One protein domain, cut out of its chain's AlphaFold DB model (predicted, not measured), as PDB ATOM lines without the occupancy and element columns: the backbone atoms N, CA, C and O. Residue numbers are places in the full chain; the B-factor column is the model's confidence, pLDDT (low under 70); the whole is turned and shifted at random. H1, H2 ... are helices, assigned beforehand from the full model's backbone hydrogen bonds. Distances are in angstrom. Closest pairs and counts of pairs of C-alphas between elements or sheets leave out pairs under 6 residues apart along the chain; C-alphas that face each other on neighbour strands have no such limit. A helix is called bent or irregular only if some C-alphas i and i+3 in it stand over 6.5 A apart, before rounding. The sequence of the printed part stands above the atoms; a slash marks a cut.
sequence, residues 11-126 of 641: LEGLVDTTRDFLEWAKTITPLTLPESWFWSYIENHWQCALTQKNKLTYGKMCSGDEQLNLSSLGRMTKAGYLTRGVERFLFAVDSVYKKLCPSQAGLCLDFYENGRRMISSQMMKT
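What this domain is: This is residues 11 to 126 of the 641 residues of the protein "7 transmembrane receptor" of Dictyocaulus viviparus (UniProt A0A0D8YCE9). One long helix, H5, runs along the longer half of an elongated, open model; H6 folds back over its far part, and H1 meets it near its beginning, making a corner. Beyond that corner, H1 leads away to a loose head at the opposite end of the long axis from H6, made of the helix H2, the short H3 and the loops around them. The printed part has 116 residues with six named helices, in the order H1 to H6, and no named strand; the class is all helix. The whole is extended, with a radius of gyration of the C-alphas of 20.7 A, and the C-alphas span 58 by 35 by 21 A.

Where its parts are: H5, the longest helix, holds residues 77 to 100 and measures 35.0 A from first to last C-alpha, from (-30.098, -47.855, 10.378) to (-28.112, -40.612, 44.605). H6 holds residues 109 to 123, 21.4 A, ending at C-alpha 123 at (-22.196, -47.575, 30.851); it is irregular, with C-alphas 113 and 116 7.4 A apart. H1, residues 12 to 27, is 23.4 A long and begins at C-alpha 12 at (-39.267, -56.262, 18.962). H2 holds residues 36 to 46, 15.5 A. H3, residues 55 to 58, and H4, residues 70 to 73, have four residues each.

How they stand to each other: H5 touches H6 with residues 89 to 100 alone, at a steep tilt of 46 degrees, opposite ways; their closest C-alphas, of Ala 92 and Ile 119, are 5.9 A apart. H5 touches H1 through its residues 80 to 83 and residues 14 to 18 of H1 alone. The closest C-alphas there, of Thr 18 and Gly 80, are 6.1 A apart, and the lines stand about perpendicular, but only just, at 72 degrees. H1 and H4 only just touch, with 3 pairs of C-alphas within 8 A, the closest being those of Lys 26 and Leu 70 at 7.6 A. H2 and H3 are close but not clearly touching: their closest C-alphas, of Glu 43 and Tyr 58, are 7.9 A apart. H2 is apart from H5 and from H6. In H2 and H5 every O i to N i+4 pair is within hydrogen-bond range, against 10 of 12 in H1 and 9 of 11 in H6; H3 and H4 are too short for such a pair.

The domain as a whole: The two C-alphas farthest apart, of Gly 59 and Ser 103, are 59.8 A from each other. The printed part has no cut. The link from H3 to H4, 11 residues, is long, and that from H4 to H5, 3 residues, is tight. The mean pLDDT of the printed part is 81.6; residues 11 to 19 and 71 to 77 are under 70.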
ATOM      1  N   LEU A  11     -35.685 -58.376  20.010       34.47
ATOM      2  CA  LEU A  11     -35.849 -58.050  18.587       34.47
ATOM      3  C   LEU A  11     -37.049 -57.127  18.291       34.47
ATOM      4  O   LEU A  11     -37.011 -56.366  17.329       34.47
ATOM      5  N   GLU A  12     -38.089 -57.136  19.131       30.36
ATOM      6  CA  GLU A  12     -39.267 -56.262  18.962       30.36
ATOM      7  C   GLU A  12     -38.920 -54.773  19.175       30.36
ATOM      8  O   GLU A  12     -39.394 -53.907  18.439       30.36
ATOM      9  N   GLY A  13     -38.004 -54.462  20.102       35.00
ATOM     10  CA  GLY A  13     -37.678 -53.078  20.475       35.00
ATOM     11  C   GLY A  13     -36.981 -52.246  19.388       35.00
ATOM     12  O   GLY A  13     -37.116 -51.021  19.377       35.00
ATOM     13  N   LEU A  14     -36.259 -52.878  18.454       41.03
ATOM     14  CA  LEU A  14     -35.616 -52.171  17.332       41.03
ATOM     15  C   LEU A  14     -36.630 -51.803  16.231       41.03
ATOM     16  O   LEU A  14     -36.459 -50.806  15.523       41.03
ATOM     17  N   VAL A  15     -37.697 -52.595  16.098       44.38
ATOM     18  CA  VAL A  15     -38.757 -52.388  15.104       44.38
ATOM     19  C   VAL A  15     -39.718 -51.288  15.559       44.38
ATOM     20  O   VAL A  15     -40.006 -50.388  14.769       44.38
ATOM     21  N   ASP A  16     -40.148 -51.292  16.826       48.12
ATOM     22  CA  ASP A  16     -41.090 -50.280  17.336       48.12
ATOM     23  C   ASP A  16     -40.461 -48.885  17.488       48.12
ATOM     24  O   ASP A  16     -41.038 -47.908  17.017       48.12
ATOM     25  N   THR A  17     -39.234 -48.764  18.009       51.81
ATOM     26  CA  THR A  17     -38.561 -47.444  18.099       51.81
ATOM     27  C   THR A  17     -38.314 -46.802  16.727       51.81
ATOM     28  O   THR A  17     -38.281 -45.576  16.604       51.81
ATOM     29  N   THR A  18     -38.185 -47.617  15.674       61.44
ATOM     30  CA  THR A  18     -38.126 -47.136  14.287       61.44
ATOM     31  C   THR A  18     -39.514 -46.731  13.769       61.44
ATOM     32  O   THR A  18     -39.607 -45.788  12.983       61.44
ATOM     33  N   ARG A  19     -40.595 -47.397  14.207       68.81
ATOM     34  CA  ARG A  19     -41.984 -47.060  13.848       68.81
ATOM     35  C   ARG A  19     -42.413 -45.717  14.437       68.81
ATOM     36  O   ARG A  19     -42.891 -44.888  13.671       68.81
ATOM     37  N   ASP A  20     -42.187 -45.470  15.727       73.12
ATOM     38  CA  ASP A  20     -42.583 -44.212  16.386       73.12
ATOM     39  C   ASP A  20     -41.933 -42.993  15.714       73.12
ATOM     40  O   ASP A  20     -42.597 -42.009  15.381       73.12
ATOM     41  N   PHE A  21     -40.631 -43.086  15.423       76.31
ATOM     42  CA  PHE A  21     -39.911 -42.057  14.672       76.31
ATOM     43  C   PHE A  21     -40.458 -41.889  13.246       76.31
ATOM     44  O   PHE A  21     -40.550 -40.770  12.746       76.31
ATOM     45  N   LEU A  22     -40.826 -42.987  12.581       74.25
ATOM     46  CA  LEU A  22     -41.372 -42.985  11.223       74.25
ATOM     47  C   LEU A  22     -42.802 -42.420  11.164       74.25
ATOM     48  O   LEU A  22     -43.182 -41.832  10.154       74.25
ATOM     49  N   GLU A  23     -43.593 -42.567  12.224       81.88
ATOM     50  CA  GLU A  23     -44.896 -41.914  12.366       81.88
ATOM     51  C   GLU A  23     -44.734 -40.423  12.660       81.88
ATOM     52  O   GLU A  23     -45.300 -39.609  11.929       81.88
ATOM     53  N   TRP A  24     -43.864 -40.051  13.606       84.81
ATOM     54  CA  TRP A  24     -43.501 -38.650  13.840       84.81
ATOM     55  C   TRP A  24     -43.019 -37.969  12.551       84.81
ATOM     56  O   TRP A  24     -43.584 -36.952  12.156       84.81
ATOM     57  N   ALA A  25     -42.072 -38.569  11.824       81.88
ATOM     58  CA  ALA A  25     -41.506 -38.016  10.592       81.88
ATOM     59  C   ALA A  25     -42.529 -37.810   9.456       81.88
ATOM     60  O   ALA A  25     -42.327 -36.930   8.620       81.88
ATOM     61  N   LYS A  26     -43.637 -38.565   9.425       82.75
ATOM     62  CA  LYS A  26     -44.755 -38.323   8.488       82.75
ATOM     63  C   LYS A  26     -45.595 -37.101   8.869       82.75
ATOM     64  O   LYS A  26     -46.209 -36.501   7.995       82.75
ATOM     65  N   THR A  27     -45.645 -36.749  10.154       85.44
ATOM     66  CA  THR A  27     -46.413 -35.592  10.653       85.44
ATOM     67  C   THR A  27     -45.668 -34.261  10.545       85.44
ATOM     68  O   THR A  27     -46.282 -33.214  10.739       85.44
ATOM     69  N   ILE A  28     -44.368 -34.273  10.219       88.25
ATOM     70  CA  ILE A  28     -43.565 -33.048  10.123       88.25
ATOM     71  C   ILE A  28     -43.847 -32.307   8.815       88.25
ATOM     72  O   ILE A  28     -43.628 -32.829   7.721       88.25
ATOM     73  N   THR A  29     -44.206 -31.037   8.959       88.44
ATOM     74  CA  THR A  29     -44.188 -30.012   7.907       88.44
ATOM     75  C   THR A  29     -43.294 -28.826   8.319       88.44
ATOM     76  O   THR A  29     -43.006 -28.667   9.516       88.44
ATOM     77  N   PRO A  30     -42.866 -27.953   7.382       87.12
ATOM     78  CA  PRO A  30     -42.098 -26.732   7.669       87.12
ATOM     79  C   PRO A  30     -42.664 -25.823   8.766       87.12
ATOM     80  O   PRO A  30     -41.901 -25.090   9.398       87.12
ATOM     81  N   LEU A  31     -43.982 -25.872   8.986       85.69
ATOM     82  CA  LEU A  31     -44.688 -25.125  10.029       85.69
ATOM     83  C   LEU A  31     -44.535 -25.765  11.419       85.69
ATOM     84  O   LEU A  31     -44.417 -25.053  12.413       85.69
ATOM     85  N   THR A  32     -44.520 -27.100  11.495       87.88
ATOM     86  CA  THR A  32     -44.387 -27.847  12.762       87.88
ATOM     87  C   THR A  32     -42.953 -27.905  13.291       87.88
ATOM     88  O   THR A  32     -42.754 -27.976  14.501       87.88
ATOM     89  N   LEU A  33     -41.957 -27.856  12.397       87.12
ATOM     90  CA  LEU A  33     -40.534 -27.875  12.735       87.12
ATOM     91  C   LEU A  33     -39.833 -26.676  12.069       87.12
ATOM     92  O   LEU A  33     -39.269 -26.822  10.981       87.12
ATOM     93  N   PRO A  34     -39.868 -25.481  12.695       84.69
ATOM     94  CA  PRO A  34     -39.325 -24.236  12.140       84.69
ATOM     95  C   PRO A  34     -37.789 -24.149  12.255       84.69
ATOM     96  O   PRO A  34     -37.226 -23.147  12.690       84.69
ATOM     97  N   GLU A  35     -37.101 -25.225  11.879       89.75
ATOM     98  CA  GLU A  35     -35.649 -25.357  11.941       89.75
ATOM     99  C   GLU A  35     -34.989 -24.965  10.614       89.75
ATOM    100  O   GLU A  35     -35.382 -25.416   9.537       89.75
ATOM    101  N   SER A  36     -33.919 -24.169  10.680       87.88
ATOM    102  CA  SER A  36     -33.268 -23.603   9.483       87.88
ATOM    103  C   SER A  36     -32.681 -24.662   8.536       87.88
ATOM    104  O   SER A  36     -32.737 -24.511   7.311       87.88
ATOM    105  N   TRP A  37     -32.163 -25.764   9.085       89.50
ATOM    106  CA  TRP A  37     -31.680 -26.909   8.309       89.50
ATOM    107  C   TRP A  37     -32.833 -27.677   7.648       89.50
ATOM    108  O   TRP A  37     -32.686 -28.145   6.518       89.50
ATOM    109  N   PHE A  38     -33.986 -27.770   8.318       89.38
ATOM    110  CA  PHE A  38     -35.158 -28.483   7.817       89.38
ATOM    111  C   PHE A  38     -35.801 -27.714   6.663       89.38
ATOM    112  O   PHE A  38     -36.084 -28.289   5.614       89.38
ATOM    113  N   TRP A  39     -35.921 -26.392   6.807       89.81
ATOM    114  CA  TRP A  39     -36.340 -25.515   5.717       89.81
ATOM    115  C   TRP A  39     -35.406 -25.637   4.512       89.81
ATOM    116  O   TRP A  39     -35.881 -25.873   3.408       89.81
ATOM    117  N   SER A  40     -34.087 -25.592   4.720       88.81
ATOM    118  CA  SER A  40     -33.101 -25.757   3.636       88.81
ATOM    119  C   SER A  40     -33.228 -27.109   2.914       88.81
ATOM    120  O   SER A  40     -33.049 -27.185   1.698       88.81
ATOM    121  N   TYR A  41     -33.555 -28.183   3.645       88.94
ATOM    122  CA  TYR A  41     -33.821 -29.503   3.069       88.94
ATOM    123  C   TYR A  41     -35.105 -29.516   2.226       88.94
ATOM    124  O   TYR A  41     -35.077 -29.986   1.089       88.94
ATOM    125  N   ILE A  42     -36.211 -28.980   2.754       88.88
ATOM    126  CA  ILE A  42     -37.502 -28.923   2.054       88.88
ATOM    127  C   ILE A  42     -37.412 -28.040   0.806       88.88
ATOM    128  O   ILE A  42     -37.848 -28.471  -0.261       88.88
ATOM    129  N   GLU A  43     -36.787 -26.863   0.907       89.81
ATOM    130  CA  GLU A  43     -36.582 -25.955  -0.224       89.81
ATOM    131  C   GLU A  43     -35.825 -26.647  -1.371       89.81
ATOM    132  O   GLU A  43     -36.241 -26.569  -2.526       89.81
ATOM    133  N   ASN A  44     -34.769 -27.408  -1.057       88.38
ATOM    134  CA  ASN A  44     -33.999 -28.158  -2.050       88.38
ATOM    135  C   ASN A  44     -34.741 -29.404  -2.583       88.38
ATOM    136  O   ASN A  44     -34.668 -29.702  -3.773       88.38
ATOM    137  N   HIS A  45     -35.475 -30.141  -1.743       87.50
ATOM    138  CA  HIS A  45     -36.185 -31.354  -2.176       87.50
ATOM    139  C   HIS A  45     -37.403 -31.035  -3.057       87.50
ATOM    140  O   HIS A  45     -37.600 -31.654  -4.099       87.50
ATOM    141  N   TRP A  46     -38.196 -30.034  -2.665       88.56
ATOM    142  CA  TRP A  46     -39.413 -29.615  -3.368       88.56
ATOM    143  C   TRP A  46     -39.174 -28.470  -4.374       88.56
ATOM    144  O   TRP A  46     -40.096 -28.067  -5.097       88.56
ATOM    145  N   GLN A  47     -37.932 -27.972  -4.461       90.75
ATOM    146  CA  GLN A  47     -37.471 -26.897  -5.354       90.75
ATOM    147  C   GLN A  47     -38.291 -25.603  -5.207       90.75
ATOM    148  O   GLN A  47     -38.641 -24.959  -6.196       90.75
ATOM    149  N   CYS A  48     -38.667 -25.253  -3.977       91.06
ATOM    150  CA  CYS A  48     -39.486 -24.087  -3.630       91.06
ATOM    151  C   CYS A  48     -38.812 -23.256  -2.529       91.06
ATOM    152  O   CYS A  48     -37.847 -23.703  -1.927       91.06
ATOM    153  N   ALA A  49     -39.298 -22.043  -2.265       90.25
ATOM    154  CA  ALA A  49     -38.785 -21.181  -1.202       90.25
ATOM    155  C   ALA A  49     -39.774 -21.041  -0.036       90.25
ATOM    156  O   ALA A  49     -40.932 -20.680  -0.236       90.25
ATOM    157  N   LEU A  50     -39.294 -21.244   1.190       87.31
ATOM    158  CA  LEU A  50     -40.001 -20.922   2.432       87.31
ATOM    159  C   LEU A  50     -39.728 -19.474   2.865       87.31
ATOM    160  O   LEU A  50     -40.553 -18.857   3.535       87.31
ATOM    161  N   THR A  51     -38.592 -18.898   2.454       85.38
ATOM    162  CA  THR A  51     -38.242 -17.504   2.764       85.38
ATOM    163  C   THR A  51     -38.296 -16.586   1.542       85.38
ATOM    164  O   THR A  51     -37.890 -16.942   0.434       85.38
ATOM    165  N   GLN A  52     -38.707 -15.330   1.751       83.06
ATOM    166  CA  GLN A  52     -38.731 -14.300   0.701       83.06
ATOM    167  C   GLN A  52     -37.342 -14.041   0.083       83.06
ATOM    168  O   GLN A  52     -37.249 -13.645  -1.076       83.06
ATOM    169  N   LYS A  53     -36.260 -14.299   0.834       84.62
ATOM    170  CA  LYS A  53     -34.876 -14.233   0.343       84.62
ATOM    171  C   LYS A  53     -34.597 -15.337  -0.685       84.62
ATOM    172  O   LYS A  53     -34.096 -15.045  -1.768       84.62
ATOM    173  N   ASN A  54     -34.972 -16.576  -0.369       85.06
ATOM    174  CA  ASN A  54     -34.694 -17.743  -1.208       85.06
ATOM    175  C   ASN A  54     -35.671 -17.858  -2.394       85.06
ATOM    176  O   ASN A  54     -35.396 -18.567  -3.362       85.06
ATOM    177  N   LYS A  55     -36.766 -17.080  -2.395       84.38
ATOM    178  CA  LYS A  55     -37.676 -16.923  -3.544       84.38
ATOM    179  C   LYS A  55     -36.950 -16.510  -4.827       84.38
ATOM    180  O   LYS A  55     -37.318 -16.965  -5.906       84.38
ATOM    181  N   LEU A  56     -35.907 -15.685  -4.714       82.75
ATOM    182  CA  LEU A  56     -35.072 -15.272  -5.850       82.75
ATOM    183  C   LEU A  56     -34.258 -16.433  -6.451       82.75
ATOM    184  O   LEU A  56     -33.834 -16.341  -7.598       82.75
ATOM    185  N   THR A  57     -34.049 -17.511  -5.690       82.19
ATOM    186  CA  THR A  57     -33.297 -18.704  -6.102       82.19
ATOM    187  C   THR A  57     -34.209 -19.780  -6.694       82.19
ATOM    188  O   THR A  57     -33.876 -20.339  -7.733       82.19
ATOM    189  N   TYR A  58     -35.364 -20.047  -6.071       85.38
ATOM    190  CA  TYR A  58     -36.267 -21.143  -6.470       85.38
ATOM    191  C   TYR A  58     -37.499 -20.706  -7.287       85.38
ATOM    192  O   TYR A  58     -38.236 -21.547  -7.797       85.38
ATOM    193  N   GLY A  59     -37.768 -19.402  -7.417       84.88
ATOM    194  CA  GLY A  59     -38.840 -18.832  -8.250       84.88
ATOM    195  C   GLY A  59     -40.274 -18.994  -7.714       84.88
ATOM    196  O   GLY A  59     -41.075 -18.064  -7.832       84.88
ATOM    197  N   LYS A  60     -40.602 -20.128  -7.082       89.81
ATOM    198  CA  LYS A  60     -41.900 -20.414  -6.439       89.81
ATOM    199  C   LYS A  60     -41.788 -20.425  -4.909       89.81
ATOM    200  O   LYS A  60     -40.744 -20.780  -4.370       89.81
ATOM    201  N   MET A  61     -42.870 -20.069  -4.216       87.62
ATOM    202  CA  MET A  61     -42.979 -20.269  -2.763       87.62
ATOM    203  C   MET A  61     -43.460 -21.694  -2.460       87.62
ATOM    204  O   MET A  61     -44.190 -22.269  -3.267       87.62
ATOM    205  N   CYS A  62     -43.051 -22.245  -1.319       87.25
ATOM    206  CA  CYS A  62     -43.645 -23.449  -0.738       87.25
ATOM    207  C   CYS A  62     -44.990 -23.105  -0.066       87.25
ATOM    208  O   CYS A  62     -45.204 -21.958   0.339       87.25
ATOM    209  N   SER A  63     -45.878 -24.087   0.079       86.19
ATOM    210  CA  SER A  63     -47.171 -23.942   0.764       86.19
ATOM    211  C   SER A  63     -47.045 -23.994   2.292       86.19
ATOM    212  O   SER A  63     -47.853 -23.383   2.984       86.19
ATOM    213  N   GLY A  64     -46.036 -24.695   2.823       81.25
ATOM    214  CA  GLY A  64     -45.829 -24.926   4.259       81.25
ATOM    215  C   GLY A  64     -46.314 -26.294   4.755       81.25
ATOM    216  O   GLY A  64     -45.982 -26.675   5.876       81.25
ATOM    217  N   ASP A  65     -47.028 -27.041   3.907       84.75
ATOM    218  CA  ASP A  65     -47.566 -28.385   4.167       84.75
ATOM    219  C   ASP A  65     -46.733 -29.507   3.510       84.75
ATOM    220  O   ASP A  65     -47.129 -30.672   3.515       84.75
ATOM    221  N   GLU A  66     -45.578 -29.180   2.920       86.00
ATOM    222  CA  GLU A  66     -44.690 -30.149   2.274       86.00
ATOM    223  C   GLU A  66     -44.174 -31.203   3.269       86.00
ATOM    224  O   GLU A  66     -43.413 -30.902   4.190       86.00
ATOM    225  N   GLN A  67     -44.562 -32.462   3.055       83.56
ATOM    226  CA  GLN A  67     -44.158 -33.596   3.889       83.56
ATOM    227  C   GLN A  67     -42.832 -34.217   3.424       83.56
ATOM    228  O   GLN A  67     -42.357 -34.006   2.304       83.56
ATOM    229  N   LEU A  68     -42.230 -35.036   4.287       80.81
ATOM    230  CA  LEU A  68     -41.059 -35.835   3.941       80.81
ATOM    231  C   LEU A  68     -41.434 -37.025   3.042       80.81
ATOM    232  O   LEU A  68     -42.354 -37.785   3.344       80.81
ATOM    233  N   ASN A  69     -40.662 -37.267   1.979       72.06
ATOM    234  CA  ASN A  69     -40.774 -38.504   1.207       72.06
ATOM    235  C   ASN A  69     -39.926 -39.621   1.841       72.06
ATOM    236  O   ASN A  69     -38.798 -39.891   1.414       72.06
ATOM    237  N   LEU A  70     -40.488 -40.303   2.843       70.31
ATOM    238  CA  LEU A  70     -39.797 -41.369   3.583       70.31
ATOM    239  C   LEU A  70     -39.349 -42.545   2.694       70.31
ATOM    240  O   LEU A  70     -38.392 -43.227   3.047       70.31
ATOM    241  N   SER A  71     -39.980 -42.772   1.532       64.19
ATOM    242  CA  SER A  71     -39.569 -43.850   0.615       64.19
ATOM    243  C   SER A  71     -38.197 -43.605  -0.030       64.19
ATOM    244  O   SER A  71     -37.483 -44.555  -0.342       64.19
ATOM    245  N   SER A  72     -37.794 -42.336  -0.164       62.34
ATOM    246  CA  SER A  72     -36.510 -41.937  -0.759       62.34
ATOM    247  C   SER A  72     -35.335 -41.926   0.230       62.34
ATOM    248  O   SER A  72     -34.181 -41.932  -0.190       62.34
ATOM    249  N   LEU A  73     -35.606 -41.947   1.543       61.03
ATOM    250  CA  LEU A  73     -34.580 -41.914   2.599       61.03
ATOM    251  C   LEU A  73     -33.864 -43.261   2.818       61.03
ATOM    252  O   LEU A  73     -32.852 -43.309   3.522       61.03
ATOM    253  N   GLY A  74     -34.363 -44.354   2.230       61.97
ATOM    254  CA  GLY A  74     -33.807 -45.693   2.422       61.97
ATOM    255  C   GLY A  74     -33.922 -46.201   3.868       61.97
ATOM    256  O   GLY A  74     -34.720 -45.718   4.671       61.97
ATOM    257  N   ARG A  75     -33.125 -47.216   4.225       62.66
ATOM    258  CA  ARG A  75     -33.108 -47.769   5.590       62.66
ATOM    259  C   ARG A  75     -32.286 -46.892   6.535       62.66
ATOM    260  O   ARG A  75     -31.060 -46.857   6.456       62.66
ATOM    261  N   MET A  76     -32.959 -46.264   7.496       65.25
ATOM    262  CA  MET A  76     -32.372 -45.336   8.472       65.25
ATOM    263  C   MET A  76     -31.638 -46.040   9.637       65.25
ATOM    264  O   MET A  76     -31.819 -45.689  10.801       65.25
ATOM    265  N   THR A  77     -30.780 -47.027   9.352       67.38
ATOM    266  CA  THR A  77     -30.098 -47.855  10.378       67.38
ATOM    267  C   THR A  77     -29.314 -47.027  11.403       67.38
ATOM    268  O   THR A  77     -29.374 -47.295  12.601       67.38
ATOM    269  N   LYS A  78     -28.638 -45.961  10.954       71.19
ATOM    270  CA  LYS A  78     -27.910 -45.022  11.828       71.19
ATOM    271  C   LYS A  78     -28.821 -44.280  12.814       71.19
ATOM    272  O   LYS A  78     -28.378 -43.988  13.921       71.19
ATOM    273  N   ALA A  79     -30.070 -43.991  12.436       72.56
ATOM    274  CA  ALA A  79     -31.031 -43.336  13.320       72.56
ATOM    275  C   ALA A  79     -31.489 -44.285  14.437       72.56
ATOM    276  O   ALA A  79     -31.495 -43.886  15.595       72.56
ATOM    277  N   GLY A  80     -31.751 -45.561  14.118       73.25
ATOM    278  CA  GLY A  80     -32.076 -46.583  15.123       73.25
ATOM    279  C   GLY A  80     -30.982 -46.737  16.190       73.25
ATOM    280  O   GLY A  80     -31.273 -46.707  17.385       73.25
ATOM    281  N   TYR A  81     -29.708 -46.796  15.776       77.00
ATOM    282  CA  TYR A  81     -28.580 -46.825  16.719       77.00
ATOM    283  C   TYR A  81     -28.487 -45.562  17.590       77.00
ATOM    284  O   TYR A  81     -28.181 -45.669  18.779       77.00
ATOM    285  N   LEU A  82     -28.770 -44.378  17.034       83.12
ATOM    286  CA  LEU A  82     -28.796 -43.128  17.797       83.12
ATOM    287  C   LEU A  82     -29.911 -43.142  18.851       83.12
ATOM    288  O   LEU A  82     -29.629 -42.890  20.022       83.12
ATOM    289  N   THR A  83     -31.142 -43.488  18.464       80.00
ATOM    290  CA  THR A  83     -32.292 -43.589  19.377       80.00
ATOM    291  C   THR A  83     -31.998 -44.555  20.521       80.00
ATOM    292  O   THR A  83     -32.132 -44.184  21.686       80.00
ATOM    293  N   ARG A  84     -31.493 -45.757  20.210       77.00
ATOM    294  CA  ARG A  84     -31.127 -46.762  21.219       77.00
ATOM    295  C   ARG A  84     -29.990 -46.287  22.128       77.00
ATOM    296  O   ARG A  84     -30.019 -46.546  23.329       77.00
ATOM    297  N   GLY A  85     -29.012 -45.559  21.590       84.50
ATOM    298  CA  GLY A  85     -27.936 -44.940  22.371       84.50
ATOM    299  C   GLY A  85     -28.452 -43.897  23.369       84.50
ATOM    300  O   GLY A  85     -28.076 -43.934  24.542       84.50
ATOM    301  N   VAL A  86     -29.353 -43.011  22.931       88.62
ATOM    302  CA  VAL A  86     -29.995 -41.997  23.788       88.62
ATOM    303  C   VAL A  86     -30.874 -42.655  24.855       88.62
ATOM    304  O   VAL A  86     -30.762 -42.314  26.028       88.62
ATOM    305  N   GLU A  87     -31.686 -43.645  24.485       84.94
ATOM    306  CA  GLU A  87     -32.528 -44.420  25.405       84.94
ATOM    307  C   GLU A  87     -31.691 -45.105  26.505       84.94
ATOM    308  O   GLU A  87     -31.955 -44.943  27.700       84.94
ATOM    309  N   ARG A  88     -30.621 -45.821  26.125       85.56
ATOM    310  CA  ARG A  88     -29.700 -46.469  27.075       85.56
ATOM    311  C   ARG A  88     -28.991 -45.452  27.976       85.56
ATOM    312  O   ARG A  88     -28.820 -45.722  29.166       85.56
ATOM    313  N   PHE A  89     -28.620 -44.284  27.447       90.62
ATOM    314  CA  PHE A  89     -28.048 -43.191  28.237       90.62
ATOM    315  C   PHE A  89     -29.052 -42.632  29.255       90.62
ATOM    316  O   PHE A  89     -28.710 -42.497  30.429       90.62
ATOM    317  N   LEU A  90     -30.302 -42.383  28.849       91.44
ATOM    318  CA  LEU A  90     -31.371 -41.913  29.737       91.44
ATOM    319  C   LEU A  90     -31.644 -42.903  30.877       91.44
ATOM    320  O   LEU A  90     -31.706 -42.489  32.033       91.44
ATOM    321  N   PHE A  91     -31.705 -44.210  30.597       89.88
ATOM    322  CA  PHE A  91     -31.838 -45.225  31.650       89.88
ATOM    323  C   PHE A  91     -30.627 -45.286  32.594       89.88
ATOM    324  O   PHE A  91     -30.797 -45.513  33.793       89.88
ATOM    325  N   ALA A  92     -29.405 -45.069  32.097       91.38
ATOM    326  CA  ALA A  92     -28.220 -44.984  32.951       91.38
ATOM    327  C   ALA A  92     -28.266 -43.745  33.865       91.38
ATOM    328  O   ALA A  92     -27.968 -43.855  35.056       91.38
ATOM    329  N   VAL A  93     -28.692 -42.594  33.331       91.81
ATOM    330  CA  VAL A  93     -28.901 -41.343  34.074       91.81
ATOM    331  C   VAL A  93     -29.974 -41.512  35.153       91.81
ATOM    332  O   VAL A  93     -29.690 -41.242  36.317       91.81
ATOM    333  N   ASP A  94     -31.158 -42.022  34.808       91.12
ATOM    334  CA  ASP A  94     -32.271 -42.261  35.742       91.12
ATOM    335  C   ASP A  94     -31.903 -43.268  36.849       91.12
ATOM    336  O   ASP A  94     -32.150 -43.028  38.031       91.12
ATOM    337  N   SER A  95     -31.213 -44.358  36.498       91.38
ATOM    338  CA  SER A  95     -30.701 -45.333  37.469       91.38
ATOM    339  C   SER A  95     -29.702 -44.717  38.457       91.38
ATOM    340  O   SER A  95     -29.685 -45.096  39.628       91.38
ATOM    341  N   VAL A  96     -28.840 -43.797  38.013       92.19
ATOM    342  CA  VAL A  96     -27.897 -43.101  38.905       92.19
ATOM    343  C   VAL A  96     -28.609 -42.026  39.725       92.19
ATOM    344  O   VAL A  96     -28.351 -41.917  40.922       92.19
ATOM    345  N   TYR A  97     -29.558 -41.303  39.129       91.50
ATOM    346  CA  TYR A  97     -30.410 -40.335  39.815       91.50
ATOM    347  C   TYR A  97     -31.174 -40.982  40.976       91.50
ATOM    348  O   TYR A  97     -31.040 -40.542  42.112       91.50
ATOM    349  N   LYS A  98     -31.876 -42.097  40.735       90.12
ATOM    350  CA  LYS A  98     -32.625 -42.838  41.769       90.12
ATOM    351  C   LYS A  98     -31.744 -43.411  42.886       90.12
ATOM    352  O   LYS A  98     -32.243 -43.648  43.981       90.12
ATOM    353  N   LYS A  99     -30.447 -43.634  42.630       90.38
ATOM    354  CA  LYS A  99     -29.472 -44.090  43.640       90.38
ATOM    355  C   LYS A  99     -28.910 -42.952  44.495       90.38
ATOM    356  O   LYS A  99     -28.625 -43.190  45.662       90.38
ATOM    357  N   LEU A 100     -28.716 -41.764  43.918       90.94
ATOM    358  CA  LEU A 100     -28.112 -40.612  44.605       90.94
ATOM    359  C   LEU A 100     -29.152 -39.675  45.234       90.94
ATOM    360  O   LEU A 100     -28.938 -39.185  46.335       90.94
ATOM    361  N   CYS A 101     -30.293 -39.466  44.576       91.44
ATOM    362  CA  CYS A 101     -31.337 -38.519  44.974       91.44
ATOM    363  C   CYS A 101     -32.697 -39.225  45.216       91.44
ATOM    364  O   CYS A 101     -33.684 -38.886  44.561       91.44
ATOM    365  N   PRO A 102     -32.806 -40.218  46.127       86.69
ATOM    366  CA  PRO A 102     -34.003 -41.061  46.249       86.69
ATOM    367  C   PRO A 102     -35.257 -40.337  46.777       86.69
ATOM    368  O   PRO A 102     -36.364 -40.836  46.596       86.69
ATOM    369  N   SER A 103     -35.098 -39.194  47.451       82.31
ATOM    370  CA  SER A 103     -36.169 -38.487  48.174       82.31
ATOM    371  C   SER A 103     -36.353 -37.020  47.761       82.31
ATOM    372  O   SER A 103     -37.095 -36.289  48.415       82.31
ATOM    373  N   GLN A 104     -35.686 -36.574  46.693       79.75
ATOM    374  CA  GLN A 104     -35.752 -35.194  46.202       79.75
ATOM    375  C   GLN A 104     -36.358 -35.148  44.794       79.75
ATOM    376  O   GLN A 104     -36.146 -36.047  43.978       79.75
ATOM    377  N   ALA A 105     -37.116 -34.089  44.507       78.38
ATOM    378  CA  ALA A 105     -37.613 -33.788  43.170       78.38
ATOM    379  C   ALA A 105     -36.662 -32.783  42.502       78.38
ATOM    380  O   ALA A 105     -36.685 -31.598  42.828       78.38
ATOM    381  N   GLY A 106     -35.815 -33.266  41.591       82.81
ATOM    382  CA  GLY A 106     -34.749 -32.482  40.965       82.81
ATOM    383  C   GLY A 106     -33.350 -32.955  41.373       82.81
ATOM    384  O   GLY A 106     -33.183 -33.790  42.260       82.81
ATOM    385  N   LEU A 107     -32.328 -32.450  40.679       87.19
ATOM    386  CA  LEU A 107     -30.943 -32.904  40.840       87.19
ATOM    387  C   LEU A 107     -30.351 -32.461  42.189       87.19
ATOM    388  O   LEU A 107     -30.213 -31.269  42.450       87.19
ATOM    389  N   CYS A 108     -29.958 -33.431  43.015       89.81
ATOM    390  CA  CYS A 108     -29.264 -33.200  44.282       89.81
ATOM    391  C   CYS A 108     -27.757 -32.937  44.083       89.81
ATOM    392  O   CYS A 108     -27.180 -33.310  43.058       89.81
ATOM    393  N   LEU A 109     -27.096 -32.321  45.073       90.62
ATOM    394  CA  LEU A 109     -25.665 -31.974  45.011       90.62
ATOM    395  C   LEU A 109     -24.766 -33.196  44.741       90.62
ATOM    396  O   LEU A 109     -23.886 -33.127  43.883       90.62
ATOM    397  N   ASP A 110     -25.060 -34.343  45.360       89.38
ATOM    398  CA  ASP A 110     -24.320 -35.595  45.148       89.38
ATOM    399  C   ASP A 110     -24.328 -36.060  43.682       89.38
ATOM    400  O   ASP A 110     -23.366 -36.670  43.206       89.38
ATOM    401  N   PHE A 111     -25.390 -35.747  42.931       92.12
ATOM    402  CA  PHE A 111     -25.470 -36.047  41.503       92.12
ATOM    403  C   PHE A 111     -24.555 -35.141  40.669       92.12
ATOM    404  O   PHE A 111     -23.944 -35.617  39.709       92.12
ATOM    405  N   TYR A 112     -24.397 -33.868  41.044       89.69
ATOM    406  CA  TYR A 112     -23.452 -32.964  40.380       89.69
ATOM    407  C   TYR A 112     -21.993 -33.376  40.620       89.69
ATOM    408  O   TYR A 112     -21.193 -33.335  39.684       89.69
ATOM    409  N   GLU A 113     -21.651 -33.829  41.830       91.62
ATOM    410  CA  GLU A 113     -20.286 -34.255  42.169       91.62
ATOM    411  C   GLU A 113     -19.942 -35.660  41.644       91.62
ATOM    412  O   GLU A 113     -18.921 -35.863  40.980       91.62
ATOM    413  N   ASN A 114     -20.801 -36.651  41.915       91.56
ATOM    414  CA  ASN A 114     -20.497 -38.069  41.696       91.56
ATOM    415  C   ASN A 114     -21.253 -38.697  40.515       91.56
ATOM    416  O   ASN A 114     -20.794 -39.704  39.958       91.56
ATOM    417  N   GLY A 115     -22.360 -38.092  40.071       91.19
ATOM    418  CA  GLY A 115     -23.240 -38.646  39.037       91.19
ATOM    419  C   GLY A 115     -22.508 -38.983  37.737       91.19
ATOM    420  O   GLY A 115     -22.624 -40.105  37.246       91.19
ATOM    421  N   ARG A 116     -21.651 -38.087  37.220       91.94
ATOM    422  CA  ARG A 116     -20.871 -38.335  35.986       91.94
ATOM    423  C   ARG A 116     -20.003 -39.599  36.076       91.94
ATOM    424  O   ARG A 116     -19.956 -40.377  35.121       91.94
ATOM    425  N   ARG A 117     -19.318 -39.818  37.207       93.12
ATOM    426  CA  ARG A 117     -18.466 -41.005  37.416       93.12
ATOM    427  C   ARG A 117     -19.306 -42.278  37.488       93.12
ATOM    428  O   ARG A 117     -18.936 -43.281  36.881       93.12
ATOM    429  N   MET A 118     -20.446 -42.230  38.177       90.75
ATOM    430  CA  MET A 118     -21.351 -43.375  38.296       90.75
ATOM    431  C   MET A 118     -22.034 -43.728  36.970       90.75
ATOM    432  O   MET A 118     -22.086 -44.907  36.633       90.75
ATOM    433  N   ILE A 119     -22.472 -42.737  36.183       93.81
ATOM    434  CA  ILE A 119     -23.037 -42.946  34.838       93.81
ATOM    435  C   ILE A 119     -21.991 -43.611  33.936       93.81
ATOM    436  O   ILE A 119     -22.276 -44.641  33.332       93.81
ATOM    437  N   SER A 120     -20.757 -43.094  33.911       91.50
ATOM    438  CA  SER A 120     -19.654 -43.698  33.148       91.50
ATOM    439  C   SER A 120     -19.361 -45.141  33.586       91.50
ATOM    440  O   SER A 120     -19.323 -46.047  32.756       91.50
ATOM    441  N   SER A 121     -19.257 -45.398  34.897       90.38
ATOM    442  CA  SER A 121     -19.051 -46.753  35.432       90.38
ATOM    443  C   SER A 121     -20.205 -47.710  35.105       90.38
ATOM    444  O   SER A 121     -19.971 -48.901  34.903       90.38
ATOM    445  N   GLN A 122     -21.442 -47.211  35.041       88.31
ATOM    446  CA  GLN A 122     -22.608 -48.011  34.679       88.31
ATOM    447  C   GLN A 122     -22.649 -48.309  33.170       88.31
ATOM    448  O   GLN A 122     -22.900 -49.454  32.807       88.31
ATOM    449  N   MET A 123     -22.318 -47.345  32.301       87.69
ATOM    450  CA  MET A 123     -22.196 -47.575  30.851       87.69
ATOM    451  C   MET A 123     -21.050 -48.537  30.503       87.69
ATOM    452  O   MET A 123     -21.213 -49.401  29.652       87.69
ATOM    453  N   MET A 124     -19.922 -48.491  31.218       85.75
ATOM    454  CA  MET A 124     -18.835 -49.470  31.036       85.75
ATOM    455  C   MET A 124     -19.216 -50.907  31.446       85.75
ATOM    456  O   MET A 124     -18.486 -51.844  31.139       85.75
ATOM    457  N   LYS A 125     -20.344 -51.096  32.148       84.94
ATOM    458  CA  LYS A 125     -20.867 -52.409  32.565       84.94
ATOM    459  C   LYS A 125     -22.014 -52.919  31.689       84.94
ATOM    460  O   LYS A 125     -22.439 -54.057  31.888       84.94
ATOM    461  N   THR A 126     -22.551 -52.121  30.763       78.69
ATOM    462  CA  THR A 126     -23.635 -52.591  29.888       78.69
ATOM    463  C   THR A 126     -23.103 -53.593  28.871       78.69
ATOM    464  O   THR A 126     -22.104 -53.340  28.203       78.69
TER     465      THR A 126